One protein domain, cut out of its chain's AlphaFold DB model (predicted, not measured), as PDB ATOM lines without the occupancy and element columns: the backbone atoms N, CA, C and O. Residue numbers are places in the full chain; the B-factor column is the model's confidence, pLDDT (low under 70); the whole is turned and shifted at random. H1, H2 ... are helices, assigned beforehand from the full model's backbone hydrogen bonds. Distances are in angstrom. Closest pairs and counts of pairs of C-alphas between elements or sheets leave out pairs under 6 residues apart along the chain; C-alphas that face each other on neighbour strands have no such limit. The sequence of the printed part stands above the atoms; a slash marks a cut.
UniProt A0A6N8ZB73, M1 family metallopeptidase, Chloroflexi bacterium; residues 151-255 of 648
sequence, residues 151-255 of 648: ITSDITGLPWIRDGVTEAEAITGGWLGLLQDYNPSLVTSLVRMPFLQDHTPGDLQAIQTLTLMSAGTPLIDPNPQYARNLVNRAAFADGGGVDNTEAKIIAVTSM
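AT A GLANCE: This is residues 151 to 255 of the 648 residues of the protein "M1 family metallopeptidase" of Chloroflexi bacterium (UniProt A0A6N8ZB73). Two helical hairpins sit side by side: the long helices H3 and H6 run next to each other, and the shorter H4 and H7 fold back from their far ends. H9 packs slantwise on H6 and stays apart from H3, while the short H1, H2, H5 and H8 lie round this core, H2 at one end of the whole. The printed part has 105 residues with nine named helices, H1 to H9 in chain order, and no named strand; its class is all helix. It is compact, with a radius of gyration of the C-alphas of 12.8 A, and spans 39 by 28 by 24 A.

HOW THE PARTS SIT: H3, residues 167 to 182, touches H6, residues 203 to 215, at a shallow tilt of 20 degrees, the same way; the closest C-alphas, of Leu 179 and Thr 211, are 5.0 A apart. With residues 176 to 180 alone, H3 touches H4, residues 184 to 190, in a hairpin at a steep tilt of 39 degrees, opposite ways, closest at C-alphas 180 and 187, 5.8 A. H6 is the hub, touching three helices. With residues 210 to 215 alone, it touches H7, residues 224 to 231, in a second hairpin, opposite ways at a shallow tilt of 33 degrees, only just short of steep; C-alphas 214 and 224 are closest, at 5.4 A. H6 also touches H9, residues 244 to 251, the same way at a steep tilt of 43 degrees, closest at C-alphas 206 and 251, 3.8 A. Helix packing is part aligned, part crossed, with two of these four tilts shallow. H4 and H7 are close but not clearly touching, closest at C-alphas 186 and 228, 7.3 A. H1, residues 151 to 155, only just touches H4, with 3 pairs of C-alphas within 8 A, closest at 151 and 188, 5.7 A. H5, residues 194 to 197, only just touches H9, also with 3 pairs, closest at 195 and 244, 4.8 A. H2, residues 159 to 163, and H8, residues 234 to 237, touch no helix. Every O i to N i+4 pair is within hydrogen-bond range in H1, H2, H3, H4, H6 and H9, and 3 of 4 are in H7; H5 and H8 are too short for such a pair.

IN THESE COORDINATES: H3 is 23.1 A from first to last C-alpha, beginning at C-alpha 167 (-25.745, -47.417, 31.704). H6 is 18.1 A, H7 11.5 A, H9 10.3 A and H4 10.0 A long. H9 ends at C-alpha 251 (-28.284, -38.000, 16.519).

THE WHOLE: The C-alphas farthest apart, of Asp 163 and Asp 221, are 39.6 A apart. The printed part has no cut and no long link. Mean pLDDT of the printed part is 73.9; residues 151 to 152, 215 to 240 and 254 to 255 are under 70.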
ATOM      1  N   ILE A 151     -11.424 -29.677  31.559       66.62
ATOM      2  CA  ILE A 151     -12.384 -30.644  31.000       66.62
ATOM      3  C   ILE A 151     -12.786 -31.685  32.049       66.62
ATOM      4  O   ILE A 151     -13.966 -31.989  32.197       66.62
ATOM      5  N   THR A 152     -11.829 -32.189  32.832       67.44
ATOM      6  CA  THR A 152     -12.117 -33.150  33.910       67.44
ATOM      7  C   THR A 152     -13.023 -32.536  34.984       67.44
ATOM      8  O   THR A 152     -13.954 -33.187  35.465       67.44
ATOM      9  N   SER A 153     -12.791 -31.270  35.345       70.88
ATOM     10  CA  SER A 153     -13.650 -30.534  36.281       70.88
ATOM     11  C   SER A 153     -15.055 -30.290  35.724       70.88
ATOM     12  O   SER A 153     -16.016 -30.346  36.487       70.88
ATOM     13  N   ASP A 154     -15.184 -30.020  34.425       75.50
ATOM     14  CA  ASP A 154     -16.480 -29.778  33.784       75.50
ATOM     15  C   ASP A 154     -17.286 -31.081  33.647       75.50
ATOM     16  O   ASP A 154     -18.462 -31.106  33.996       75.50
ATOM     17  N   ILE A 155     -16.645 -32.193  33.259       74.94
ATOM     18  CA  ILE A 155     -17.280 -33.522  33.199       74.94
ATOM     19  C   ILE A 155     -17.747 -33.949  34.593       74.94
ATOM     20  O   ILE A 155     -18.917 -34.248  34.788       74.94
ATOM     21  N   THR A 156     -16.885 -33.900  35.613       75.00
ATOM     22  CA  THR A 156     -17.295 -34.213  37.002       75.00
ATOM     23  C   THR A 156     -18.306 -33.209  37.587       75.00
ATOM     24  O   THR A 156     -18.891 -33.428  38.655       75.00
ATOM     25  N   GLY A 157     -18.519 -32.091  36.889       78.31
ATOM     26  CA  GLY A 157     -19.537 -31.090  37.161       78.31
ATOM     27  C   GLY A 157     -20.942 -31.466  36.693       78.31
ATOM     28  O   GLY A 157     -21.889 -30.874  37.212       78.31
ATOM     29  N   LEU A 158     -21.081 -32.434  35.779       83.38
ATOM     30  CA  LEU A 158     -22.367 -32.803  35.186       83.38
ATOM     31  C   LEU A 158     -23.337 -33.358  36.246       83.38
ATOM     32  O   LEU A 158     -22.917 -34.159  37.091       83.38
ATOM     33  N   PRO A 159     -24.624 -32.952  36.232       84.25
ATOM     34  CA  PRO A 159     -25.604 -33.370  37.238       84.25
ATOM     35  C   PRO A 159     -25.739 -34.889  37.375       84.25
ATOM     36  O   PRO A 159     -25.651 -35.393  38.494       84.25
ATOM     37  N   TRP A 160     -25.824 -35.599  36.249       83.50
ATOM     38  CA  TRP A 160     -25.990 -37.054  36.205       83.50
ATOM     39  C   TRP A 160     -24.763 -37.853  36.687       83.50
ATOM     40  O   TRP A 160     -24.836 -39.015  37.081       83.50
ATOM     41  N   ILE A 161     -23.586 -37.216  36.741       80.31
ATOM     42  CA  ILE A 161     -22.410 -37.829  37.377       80.31
ATOM     43  C   ILE A 161     -22.560 -37.840  38.905       80.31
ATOM     44  O   ILE A 161     -21.929 -38.654  39.581       80.31
ATOM     45  N   ARG A 162     -23.386 -36.952  39.476       76.62
ATOM     46  CA  ARG A 162     -23.494 -36.740  40.928       76.62
ATOM     47  C   ARG A 162     -24.654 -37.481  41.584       76.62
ATOM     48  O   ARG A 162     -24.553 -37.771  42.776       76.62
ATOM     49  N   ASP A 163     -25.735 -37.751  40.865       79.00
ATOM     50  CA  ASP A 163     -26.911 -38.475  41.371       79.00
ATOM     51  C   ASP A 163     -26.873 -39.988  41.077       79.00
ATOM     52  O   ASP A 163     -27.559 -40.756  41.754       79.00
ATOM     53  N   GLY A 164     -25.976 -40.419  40.190       73.00
ATOM     54  CA  GLY A 164     -25.619 -41.812  39.960       73.00
ATOM     55  C   GLY A 164     -25.688 -42.159  38.479       73.00
ATOM     56  O   GLY A 164     -26.732 -42.028  37.865       73.00
ATOM     57  N   VAL A 165     -24.585 -42.677  37.939       76.75
ATOM     58  CA  VAL A 165     -24.438 -42.934  36.502       76.75
ATOM     59  C   VAL A 165     -25.238 -44.169  36.074       76.75
ATOM     60  O   VAL A 165     -24.959 -45.286  36.530       76.75
ATOM     61  N   THR A 166     -26.208 -43.966  35.189       81.12
ATOM     62  CA  THR A 166     -26.931 -45.008  34.447       81.12
ATOM     63  C   THR A 166     -26.045 -45.647  33.373       81.12
ATOM     64  O   THR A 166     -24.965 -45.155  33.045       81.12
ATOM     65  N   GLU A 167     -26.485 -46.760  32.788       77.44
ATOM     66  CA  GLU A 167     -25.745 -47.417  31.704       77.44
ATOM     67  C   GLU A 167     -25.575 -46.502  30.477       77.44
ATOM     68  O   GLU A 167     -24.463 -46.346  29.971       77.44
ATOM     69  N   ALA A 168     -26.644 -45.823  30.047       78.12
ATOM     70  CA  ALA A 168     -26.599 -44.906  28.909       78.12
ATOM     71  C   ALA A 168     -25.638 -43.727  29.150       78.12
ATOM     72  O   ALA A 168     -24.871 -43.349  28.259       78.12
ATOM     73  N   GLU A 169     -25.619 -43.179  30.365       83.06
ATOM     74  CA  GLU A 169     -24.683 -42.128  30.778       83.06
ATOM     75  C   GLU A 169     -23.234 -42.630  30.839       83.06
ATOM     76  O   GLU A 169     -22.320 -41.929  30.401       83.06
ATOM     77  N   ALA A 170     -23.002 -43.863  31.307       79.38
ATOM     78  CA  ALA A 170     -21.675 -44.478  31.304       79.38
ATOM     79  C   ALA A 170     -21.140 -44.651  29.874       79.38
ATOM     80  O   ALA A 170     -19.996 -44.283  29.587       79.38
ATOM     81  N   ILE A 171     -21.977 -45.152  28.962       80.19
ATOM     82  CA  ILE A 171     -21.633 -45.295  27.543       80.19
ATOM     83  C   ILE A 171     -21.388 -43.910  26.924       80.19
ATOM     84  O   ILE A 171     -20.398 -43.722  26.214       80.19
ATOM     85  N   THR A 172     -22.222 -42.915  27.244       84.62
ATOM     86  CA  THR A 172     -22.050 -41.520  26.795       84.62
ATOM     87  C   THR A 172     -20.703 -40.959  27.251       84.62
ATOM     88  O   THR A 172     -19.971 -40.384  26.445       84.62
ATOM     89  N   GLY A 173     -20.317 -41.191  28.509       83.25
ATOM     90  CA  GLY A 173     -18.996 -40.840  29.034       83.25
ATOM     91  C   GLY A 173     -17.849 -41.518  28.277       83.25
ATOM     92  O   GLY A 173     -16.845 -40.870  27.976       83.25
ATOM     93  N   GLY A 174     -18.011 -42.790  27.899       80.31
ATOM     94  CA  GLY A 174     -17.058 -43.511  27.049       80.31
ATOM     95  C   GLY A 174     -16.878 -42.864  25.671       80.31
ATOM     96  O   GLY A 174     -15.747 -42.645  25.234       80.31
ATOM     97  N   TRP A 175     -17.975 -42.483  25.011       83.62
ATOM     98  CA  TRP A 175     -17.921 -41.777  23.726       83.62
ATOM     99  C   TRP A 175     -17.343 -40.368  23.844       83.62
ATOM    100  O   TRP A 175     -16.567 -39.970  22.981       83.62
ATOM    101  N   LEU A 176     -17.629 -39.638  24.927       84.75
ATOM    102  CA  LEU A 176     -16.964 -38.363  25.217       84.75
ATOM    103  C   LEU A 176     -15.450 -38.541  25.393       84.75
ATOM    104  O   LEU A 176     -14.686 -37.704  24.921       84.75
ATOM    105  N   GLY A 177     -15.009 -39.637  26.019       82.12
ATOM    106  CA  GLY A 177     -13.594 -39.998  26.118       82.12
ATOM    107  C   GLY A 177     -12.952 -40.238  24.749       82.12
ATOM    108  O   GLY A 177     -11.907 -39.667  24.450       82.12
ATOM    109  N   LEU A 178     -13.609 -41.001  23.874       79.00
ATOM    110  CA  LEU A 178     -13.140 -41.195  22.496       79.00
ATOM    111  C   LEU A 178     -13.132 -39.878  21.704       79.00
ATOM    112  O   LEU A 178     -12.178 -39.576  20.987       79.00
ATOM    113  N   LEU A 179     -14.171 -39.056  21.850       79.50
ATOM    114  CA  LEU A 179     -14.250 -37.744  21.217       79.50
ATOM    115  C   LEU A 179     -13.163 -36.798  21.725       79.50
ATOM    116  O   LEU A 179     -12.661 -35.995  20.945       79.50
ATOM    117  N   GLN A 180     -12.767 -36.901  22.992       82.62
ATOM    118  CA  GLN A 180     -11.667 -36.127  23.559       82.62
ATOM    119  C   GLN A 180     -10.353 -36.446  22.842       82.62
ATOM    120  O   GLN A 180      -9.591 -35.525  22.557       82.62
ATOM    121  N   ASP A 181     -10.110 -37.709  22.491       79.06
ATOM    122  CA  ASP A 181      -8.908 -38.113  21.755       79.06
ATOM    123  C   ASP A 181      -8.896 -37.565  20.315       79.06
ATOM    124  O   ASP A 181      -7.834 -37.217  19.790       79.06
ATOM    125  N   TYR A 182     -10.067 -37.432  19.680       75.06
ATOM    126  CA  TYR A 182     -10.190 -36.912  18.312       75.06
ATOM    127  C   TYR A 182     -10.298 -35.381  18.233       75.06
ATOM    128  O   TYR A 182      -9.759 -34.757  17.314       75.06
ATOM    129  N   ASN A 183     -11.019 -34.756  19.166       75.56
ATOM    130  CA  ASN A 183     -11.362 -33.336  19.158       75.56
ATOM    131  C   ASN A 183     -11.574 -32.771  20.589       75.56
ATOM    132  O   ASN A 183     -12.706 -32.469  20.983       75.56
ATOM    133  N   PRO A 184     -10.485 -32.527  21.346       78.06
ATOM    134  CA  PRO A 184     -10.537 -32.000  22.719       78.06
ATOM    135  C   PRO A 184     -11.328 -30.694  22.875       78.06
ATOM    136  O   PRO A 184     -12.027 -30.459  23.863       78.06
ATOM    137  N   SER A 185     -11.202 -29.806  21.882       76.75
ATOM    138  CA  SER A 185     -11.886 -28.512  21.882       76.75
ATOM    139  C   SER A 185     -13.399 -28.664  21.806       76.75
ATOM    140  O   SER A 185     -14.116 -27.899  22.442       76.75
ATOM    141  N   LEU A 186     -13.880 -29.657  21.054       78.94
ATOM    142  CA  LEU A 186     -15.304 -29.925  20.932       78.94
ATOM    143  C   LEU A 186     -15.873 -30.446  22.252       78.94
ATOM    144  O   LEU A 186     -16.866 -29.905  22.722       78.94
ATOM    145  N   VAL A 187     -15.212 -31.411  22.897       82.12
ATOM    146  CA  VAL A 187     -15.649 -31.928  24.207       82.12
ATOM    147  C   VAL A 187     -15.768 -30.810  25.237       82.12
ATOM    148  O   VAL A 187     -16.782 -30.732  25.923       82.12
ATOM    149  N   THR A 188     -14.796 -29.894  25.288       79.62
ATOM    150  CA  THR A 188     -14.835 -28.729  26.197       79.62
ATOM    151  C   THR A 188     -16.096 -27.880  26.003       79.62
ATOM    152  O   THR A 188     -16.646 -27.350  26.968       79.62
ATOM    153  N   SER A 189     -16.557 -27.740  24.759       79.19
ATOM    154  CA  SER A 189     -17.801 -27.035  24.453       79.19
ATOM    155  C   SER A 189     -19.026 -27.874  24.815       79.19
ATOM    156  O   SER A 189     -19.933 -27.356  25.459       79.19
ATOM    157  N   LEU A 190     -19.042 -29.162  24.448       83.38
ATOM    158  CA  LEU A 190     -20.181 -30.067  24.649       83.38
ATOM    159  C   LEU A 190     -20.554 -30.219  26.122       83.38
ATOM    160  O   LEU A 190     -21.726 -30.111  26.459       83.38
ATOM    161  N   VAL A 191     -19.575 -30.403  27.014       84.56
ATOM    162  CA  VAL A 191     -19.820 -30.625  28.457       84.56
ATOM    163  C   VAL A 191     -20.486 -29.434  29.154       84.56
ATOM    164  O   VAL A 191     -20.902 -29.543  30.303       84.56
ATOM    165  N   ARG A 192     -20.593 -28.291  28.470       81.88
ATOM    166  CA  ARG A 192     -21.279 -27.082  28.943       81.88
ATOM    167  C   ARG A 192     -22.621 -26.850  28.250       81.88
ATOM    168  O   ARG A 192     -23.307 -25.891  28.592       81.88
ATOM    169  N   MET A 193     -22.982 -27.676  27.269       84.12
ATOM    170  CA  MET A 193     -24.231 -27.533  26.527       84.12
ATOM    171  C   MET A 193     -25.415 -28.074  27.334       84.12
ATOM    172  O   MET A 193     -25.236 -29.051  28.067       84.12
ATOM    173  N   PRO A 194     -26.611 -27.469  27.189       84.94
ATOM    174  CA  PRO A 194     -27.815 -27.878  27.907       84.94
ATOM    175  C   PRO A 194     -28.149 -29.366  27.792       84.94
ATOM    176  O   PRO A 194     -28.427 -29.977  28.820       84.94
ATOM    177  N   PHE A 195     -28.050 -29.958  26.595       86.12
ATOM    178  CA  PHE A 195     -28.431 -31.364  26.395       86.12
ATOM    179  C   PHE A 195     -27.581 -32.359  27.197       86.12
ATOM    180  O   PHE A 195     -28.069 -33.392  27.623       86.12
ATOM    181  N   LEU A 196     -26.316 -32.033  27.493       87.44
ATOM    182  CA  LEU A 196     -25.501 -32.869  28.380       87.44
ATOM    183  C   LEU A 196     -25.701 -32.560  29.864       87.44
ATOM    184  O   LEU A 196     -25.190 -33.310  30.691       87.44
ATOM    185  N   GLN A 197     -26.398 -31.479  30.232       86.25
ATOM    186  CA  GLN A 197     -26.709 -31.204  31.641       86.25
ATOM    187  C   GLN A 197     -27.870 -32.063  32.150       86.25
ATOM    188  O   GLN A 197     -27.885 -32.408  33.329       86.25
ATOM    189  N   ASP A 198     -28.815 -32.398  31.274       85.00
ATOM    190  CA  ASP A 198     -29.989 -33.223  31.562       85.00
ATOM    191  C   ASP A 198     -30.034 -34.349  30.529       85.00
ATOM    192  O   ASP A 198     -30.572 -34.160  29.440       85.00
ATOM    193  N   HIS A 199     -29.367 -35.469  30.840       84.88
ATOM    194  CA  HIS A 199     -29.203 -36.581  29.902       84.88
ATOM    195  C   HIS A 199     -30.567 -37.198  29.585       84.88
ATOM    196  O   HIS A 199     -31.299 -37.655  30.463       84.88
ATOM    197  N   THR A 200     -30.916 -37.179  28.307       88.00
ATOM    198  CA  THR A 200     -32.177 -37.663  27.761       88.00
ATOM    199  C   THR A 200     -31.951 -38.675  26.638       88.00
ATOM    200  O   THR A 200     -30.894 -38.695  25.996       88.00
ATOM    201  N   PRO A 201     -32.959 -39.521  26.344       85.00
ATOM    202  CA  PRO A 201     -32.900 -40.424  25.199       85.00
ATOM    203  C   PRO A 201     -32.602 -39.662  23.896       85.00
ATOM    204  O   PRO A 201     -33.319 -38.724  23.535       85.00
ATOM    205  N   GLY A 202     -31.550 -40.084  23.192       84.38
ATOM    206  CA  GLY A 202     -31.019 -39.429  21.991       84.38
ATOM    207  C   GLY A 202     -29.669 -38.737  22.201       84.38
ATOM    208  O   GLY A 202     -28.900 -38.617  21.245       84.38
ATOM    209  N   ASP A 203     -29.324 -38.352  23.434       89.38
ATOM    210  CA  ASP A 203     -28.067 -37.645  23.716       89.38
ATOM    211  C   ASP A 203     -26.854 -38.555  23.518       89.38
ATOM    212  O   ASP A 203     -25.851 -38.148  22.927       89.38
ATOM    213  N   LEU A 204     -26.972 -39.827  23.913       87.88
ATOM    214  CA  LEU A 204     -25.979 -40.855  23.604       87.88
ATOM    215  C   LEU A 204     -25.723 -40.933  22.089       87.88
ATOM    216  O   LEU A 204     -24.574 -40.868  21.648       87.88
ATOM    217  N   GLN A 205     -26.783 -41.031  21.287       87.06
ATOM    218  CA  GLN A 205     -26.705 -41.133  19.829       87.06
ATOM    219  C   GLN A 205     -26.147 -39.852  19.186       87.06
ATOM    220  O   GLN A 205     -25.415 -39.920  18.191       87.06
ATOM    221  N   ALA A 206     -26.425 -38.684  19.769       87.75
ATOM    222  CA  ALA A 206     -25.837 -37.413  19.358       87.75
ATOM    223  C   ALA A 206     -24.318 -37.399  19.590       87.75
ATOM    224  O   ALA A 206     -23.554 -37.088  18.673       87.75
ATOM    225  N   ILE A 207     -23.858 -37.810  20.777       86.81
ATOM    226  CA  ILE A 207     -22.425 -37.903  21.089       86.81
ATOM    227  C   ILE A 207     -21.731 -38.956  20.222       86.81
ATOM    228  O   ILE A 207     -20.645 -38.693  19.701       86.81
ATOM    229  N   GLN A 208     -22.354 -40.114  20.005       84.12
ATOM    230  CA  GLN A 208     -21.862 -41.130  19.070       84.12
ATOM    231  C   GLN A 208     -21.673 -40.545  17.669       84.12
ATOM    232  O   GLN A 208     -20.592 -40.653  17.091       84.12
ATOM    233  N   THR A 209     -22.689 -39.848  17.156       81.50
ATOM    234  CA  THR A 209     -22.649 -39.188  15.848       81.50
ATOM    235  C   THR A 209     -21.502 -38.183  15.751       81.50
ATOM    236  O   THR A 209     -20.688 -38.262  14.830       81.50
ATOM    237  N   LEU A 210     -21.375 -37.281  16.728       80.88
ATOM    238  CA  LEU A 210     -20.289 -36.296  16.771       80.88
ATOM    239  C   LEU A 210     -18.909 -36.953  16.865       80.88
ATOM    240  O   LEU A 210     -17.942 -36.453  16.280       80.88
ATOM    241  N   THR A 211     -18.819 -38.085  17.565       80.06
ATOM    242  CA  THR A 211     -17.585 -38.865  17.672       80.06
ATOM    243  C   THR A 211     -17.196 -39.478  16.342       80.06
ATOM    244  O   THR A 211     -16.069 -39.274  15.893       80.06
ATOM    245  N   LEU A 212     -18.128 -40.151  15.667       76.06
ATOM    246  CA  LEU A 212     -17.895 -40.755  14.355       76.06
ATOM    247  C   LEU A 212     -17.510 -39.703  13.306       76.06
ATOM    248  O   LEU A 212     -16.551 -39.898  12.557       76.06
ATOM    249  N   MET A 213     -18.186 -38.550  13.308       74.75
ATOM    250  CA  MET A 213     -17.845 -37.420  12.437       74.75
ATOM    251  C   MET A 213     -16.455 -36.837  12.741       74.75
ATOM    252  O   MET A 213     -15.758 -36.396  11.829       74.75
ATOM    253  N   SER A 214     -16.030 -36.830  14.010       73.81
ATOM    254  CA  SER A 214     -14.722 -36.293  14.425       73.81
ATOM    255  C   SER A 214     -13.566 -37.268  14.194       73.81
ATOM    256  O   SER A 214     -12.454 -36.831  13.900       73.81
ATOM    257  N   ALA A 215     -13.822 -38.573  14.299       69.56
ATOM    258  CA  ALA A 215     -12.829 -39.627  14.118       69.56
ATOM    259  C   ALA A 215     -12.325 -39.741  12.670       69.56
ATOM    260  O   ALA A 215     -11.251 -40.295  12.438       69.56
ATOM    261  N   GLY A 216     -13.085 -39.232  11.690       56.69
ATOM    262  CA  GLY A 216     -12.715 -39.312  10.276       56.69
ATOM    263  C   GLY A 216     -12.556 -40.759   9.801       56.69
ATOM    264  O   GLY A 216     -11.593 -41.092   9.108       56.69
ATOM    265  N   THR A 217     -13.447 -41.654  10.239       51.47
ATOM    266  CA  THR A 217     -13.386 -43.076   9.875       51.47
ATOM    267  C   THR A 217     -13.404 -43.243   8.354       51.47
ATOM    268  O   THR A 217     -14.250 -42.626   7.729       51.47
ATOM    269  N   PRO A 218     -12.591 -44.125   7.742       38.91
ATOM    270  CA  PRO A 218     -12.441 -44.245   6.281       38.91
ATOM    271  C   PRO A 218     -13.707 -44.626   5.476       38.91
ATOM    272  O   PRO A 218     -13.636 -44.706   4.254       38.91
ATOM    273  N   LEU A 219     -14.855 -44.856   6.128       41.94
ATOM    274  CA  LEU A 219     -16.181 -44.994   5.498       41.94
ATOM    275  C   LEU A 219     -16.895 -43.641   5.279       41.94
ATOM    276  O   LEU A 219     -17.893 -43.567   4.566       41.94
ATOM    277  N   ILE A 220     -16.374 -42.572   5.875       46.31
ATOM    278  CA  ILE A 220     -16.834 -41.188   5.809       46.31
ATOM    279  C   ILE A 220     -15.593 -40.400   5.393       46.31
ATOM    280  O   ILE A 220     -14.590 -40.459   6.097       46.31
ATOM    281  N   ASP A 221     -15.594 -39.722   4.243       41.31
ATOM    282  CA  ASP A 221     -14.441 -38.909   3.831       41.31
ATOM    283  C   ASP A 221     -14.018 -38.005   5.011       41.31
ATOM    284  O   ASP A 221     -14.851 -37.229   5.498       41.31
ATOM    285  N   PRO A 222     -12.800 -38.169   5.569       43.34
ATOM    286  CA  PRO A 222     -12.386 -37.505   6.792       43.34
ATOM    287  C   PRO A 222     -12.251 -36.013   6.535       43.34
ATOM    288  O   PRO A 222     -11.165 -35.497   6.269       43.34
ATOM    289  N   ASN A 223     -13.351 -35.288   6.688       51.47
ATOM    290  CA  ASN A 223     -13.310 -33.856   6.858       51.47
ATOM    291  C   ASN A 223     -13.519 -33.528   8.342       51.47
ATOM    292  O   ASN A 223     -14.617 -33.161   8.744       51.47
ATOM    293  N   PRO A 224     -12.477 -33.594   9.192       54.56
ATOM    294  CA  PRO A 224     -12.568 -33.165  10.588       54.56
ATOM    295  C   PRO A 224     -12.849 -31.658  10.730       54.56
ATOM    296  O   PRO A 224     -12.969 -31.151  11.847       54.56
ATOM    297  N   GLN A 225     -12.908 -30.881   9.637       57.88
ATOM    298  CA  GLN A 225     -13.492 -29.539   9.689       57.88
ATOM    299  C   GLN A 225     -15.014 -29.598   9.794       57.88
ATOM    300  O   GLN A 225     -15.592 -28.666  10.319       57.88
ATOM    301  N   TYR A 226     -15.659 -30.686   9.385       59.50
ATOM    302  CA  TYR A 226     -17.108 -30.825   9.356       59.50
ATOM    303  C   TYR A 226     -17.740 -30.877  10.750       59.50
ATOM    304  O   TYR A 226     -18.567 -30.030  11.069       59.50
ATOM    305  N   ALA A 227     -17.268 -31.774  11.626       60.06
ATOM    306  CA  ALA A 227     -17.703 -31.812  13.028       60.06
ATOM    307  C   ALA A 227     -17.446 -30.471  13.742       60.06
ATOM    308  O   ALA A 227     -18.248 -30.013  14.552       60.06
ATOM    309  N   ARG A 228     -16.340 -29.796  13.391       60.03
ATOM    310  CA  ARG A 228     -16.045 -28.440  13.873       60.03
ATOM    311  C   ARG A 228     -16.992 -27.395  13.288       60.03
ATOM    312  O   ARG A 228     -17.417 -26.522  14.022       60.03
ATOM    313  N   ASN A 229     -17.330 -27.464  12.005       63.72
ATOM    314  CA  ASN A 229     -18.211 -26.516  11.331       63.72
ATOM    315  C   ASN A 229     -19.639 -26.628  11.854       63.72
ATOM    316  O   ASN A 229     -20.233 -25.589  12.114       63.72
ATOM    317  N   LEU A 230     -20.137 -27.852  12.072       63.47
ATOM    318  CA  LEU A 230     -21.433 -28.107  12.698       63.47
ATOM    319  C   LEU A 230     -21.511 -27.400  14.056       63.47
ATOM    320  O   LEU A 230     -22.404 -26.595  14.271       63.47
ATOM    321  N   VAL A 231     -20.505 -27.594  14.913       59.97
ATOM    322  CA  VAL A 231     -20.481 -27.019  16.270       59.97
ATOM    323  C   VAL A 231     -20.098 -25.531  16.296       59.97
ATOM    324  O   VAL A 231     -20.351 -24.837  17.274       59.97
ATOM    325  N   ASN A 232     -19.515 -24.999  15.224       57.56
ATOM    326  CA  ASN A 232     -19.192 -23.575  15.094       57.56
ATOM    327  C   ASN A 232     -20.315 -22.756  14.427       57.56
ATOM    328  O   ASN A 232     -20.130 -21.559  14.195       57.56
ATOM    329  N   ARG A 233     -21.455 -23.364  14.072       63.09
ATOM    330  CA  ARG A 233     -22.604 -22.634  13.507       63.09
ATOM    331  C   ARG A 233     -23.207 -21.662  14.516       63.09
ATOM    332  O   ARG A 233     -23.125 -21.889  15.712       63.09
ATOM    333  N   ALA A 234     -23.872 -20.611  14.031       51.22
ATOM    334  CA  ALA A 234     -24.520 -19.604  14.880       51.22
ATOM    335  C   ALA A 234     -25.511 -20.220  15.888       51.22
ATOM    336  O   ALA A 234     -25.466 -19.859  17.058       51.22
ATOM    337  N   ALA A 235     -26.287 -21.235  15.479       50.41
ATOM    338  CA  ALA A 235     -27.154 -22.006  16.382       50.41
ATOM    339  C   ALA A 235     -26.383 -22.637  17.567       50.41
ATOM    340  O   ALA A 235     -26.876 -22.688  18.684       50.41
ATOM    341  N   PHE A 236     -25.118 -23.007  17.354       55.66
ATOM    342  CA  PHE A 236     -24.227 -23.607  18.348       55.66
ATOM    343  C   PHE A 236     -23.334 -22.573  19.072       55.66
ATOM    344  O   PHE A 236     -22.786 -22.862  20.136       55.66
ATOM    345  N   ALA A 237     -23.174 -21.370  18.506       49.06
ATOM    346  CA  ALA A 237     -22.246 -20.331  18.956       49.06
ATOM    347  C   ALA A 237     -22.920 -19.137  19.668       49.06
ATOM    348  O   ALA A 237     -22.241 -18.429  20.414       49.06
ATOM    349  N   ASP A 238     -24.235 -18.930  19.516       45.91
ATOM    350  CA  ASP A 238     -24.979 -17.770  20.058       45.91
ATOM    351  C   ASP A 238     -25.312 -17.869  21.567       45.91
ATOM    352  O   ASP A 238     -26.211 -17.204  22.085       45.91
ATOM    353  N   GLY A 239     -24.543 -18.656  22.324       43.91
ATOM    354  CA  GLY A 239     -24.544 -18.638  23.793       43.91
ATOM    355  C   GLY A 239     -25.688 -19.395  24.480       43.91
ATOM    356  O   GLY A 239     -25.703 -19.435  25.709       43.91
ATOM    357  N   GLY A 240     -26.603 -20.009  23.722       56.25
ATOM    358  CA  GLY A 240     -27.599 -20.963  24.235       56.25
ATOM    359  C   GLY A 240     -27.075 -22.399  24.355       56.25
ATOM    360  O   GLY A 240     -27.485 -23.117  25.263       56.25
ATOM    361  N   GLY A 241     -26.115 -22.784  23.502       70.62
ATOM    362  CA  GLY A 241     -25.656 -24.172  23.369       70.62
ATOM    363  C   GLY A 241     -26.701 -25.072  22.696       70.62
ATOM    364  O   GLY A 241     -27.824 -24.639  22.475       70.62
ATOM    365  N   VAL A 242     -26.316 -26.313  22.382       77.50
ATOM    366  CA  VAL A 242     -27.220 -27.324  21.802       77.50
ATOM    367  C   VAL A 242     -28.274 -27.732  22.831       77.50
ATOM    368  O   VAL A 242     -27.917 -28.191  23.924       77.50
ATOM    369  N   ASP A 243     -29.552 -27.573  22.494       83.00
ATOM    370  CA  ASP A 243     -30.664 -28.089  23.299       83.00
ATOM    371  C   ASP A 243     -31.005 -29.559  22.965       83.00
ATOM    372  O   ASP A 243     -30.450 -30.156  22.041       83.00
ATOM    373  N   ASN A 244     -31.913 -30.184  23.722       84.31
ATOM    374  CA  ASN A 244     -32.254 -31.603  23.531       84.31
ATOM    375  C   ASN A 244     -32.950 -31.868  22.179       84.31
ATOM    376  O   ASN A 244     -32.932 -32.993  21.680       84.31
ATOM    377  N   THR A 245     -33.585 -30.859  21.575       84.75
ATOM    378  CA  THR A 245     -34.203 -30.978  20.246       84.75
ATOM    379  C   THR A 245     -33.117 -31.017  19.179       84.75
ATOM    380  O   THR A 245     -33.113 -31.893  18.314       84.75
ATOM    381  N   GLU A 246     -32.161 -30.098  19.266       82.69
ATOM    382  CA  GLU A 246     -31.007 -30.029  18.376       82.69
ATOM    383  C   GLU A 246     -30.110 -31.267  18.525       82.69
ATOM    384  O   GLU A 246     -29.637 -31.802  17.522       82.69
ATOM    385  N   ALA A 247     -29.948 -31.802  19.740       85.88
ATOM    386  CA  ALA A 247     -29.242 -33.060  19.978       85.88
ATOM    387  C   ALA A 247     -29.873 -34.232  19.205       85.88
ATOM    388  O   ALA A 247     -29.160 -34.999  18.559       85.88
ATOM    389  N   LYS A 248     -31.209 -34.332  19.165       87.62
ATOM    390  CA  LYS A 248     -31.922 -35.359  18.380       87.62
ATOM    391  C   LYS A 248     -31.741 -35.181  16.875       87.62
ATOM    392  O   LYS A 248     -31.639 -36.172  16.153       87.62
ATOM    393  N   ILE A 249     -31.655 -33.939  16.396       85.38
ATOM    394  CA  ILE A 249     -31.299 -33.664  14.998       85.38
ATOM    395  C   ILE A 249     -29.881 -34.174  14.723       85.38
ATOM    396  O   ILE A 249     -29.672 -34.898  13.754       85.38
ATOM    397  N   ILE A 250     -28.918 -33.872  15.597       82.75
ATOM    398  CA  ILE A 250     -27.539 -34.358  15.470       82.75
ATOM    399  C   ILE A 250     -27.504 -35.890  15.484       82.75
ATOM    400  O   ILE A 250     -26.851 -36.479  14.625       82.75
ATOM    401  N   ALA A 251     -28.240 -36.543  16.385       85.38
ATOM    402  CA  ALA A 251     -28.284 -38.000  16.519       85.38
ATOM    403  C   ALA A 251     -28.614 -38.735  15.208       85.38
ATOM    404  O   ALA A 251     -28.126 -39.845  14.984       85.38
ATOM    405  N   VAL A 252     -29.396 -38.110  14.320       83.81
ATOM    406  CA  VAL A 252     -29.816 -38.705  13.043       83.81
ATOM    407  C   VAL A 252     -29.007 -38.244  11.823       83.81
ATOM    408  O   VAL A 252     -29.366 -38.526  10.684       83.81
ATOM    409  N   THR A 253     -27.916 -37.505  12.026       76.75
ATOM    410  CA  THR A 253     -27.114 -36.945  10.917       76.75
ATOM    411  C   THR A 253     -25.912 -37.811  10.531       76.75
ATOM    412  O   THR A 253     -25.191 -37.499   9.586       76.75
ATOM    413  N   SER A 254     -25.679 -38.927  11.223       68.81
ATOM    414  CA  SER A 254     -24.528 -39.818  11.015       68.81
ATOM    415  C   SER A 254     -24.742 -40.903   9.950       68.81
ATOM    416  O   SER A 254     -24.643 -42.081  10.260       68.81
ATOM    417  N   MET A 255     -24.971 -40.585   8.674       62.72
ATOM    418  CA  MET A 255     -24.929 -41.617   7.616       62.72
ATOM    419  C   MET A 255     -23.674 -41.528   6.741       62.72
ATOM    420  O   MET A 255     -23.365 -40.456   6.216       62.72
TER     421      MET A 255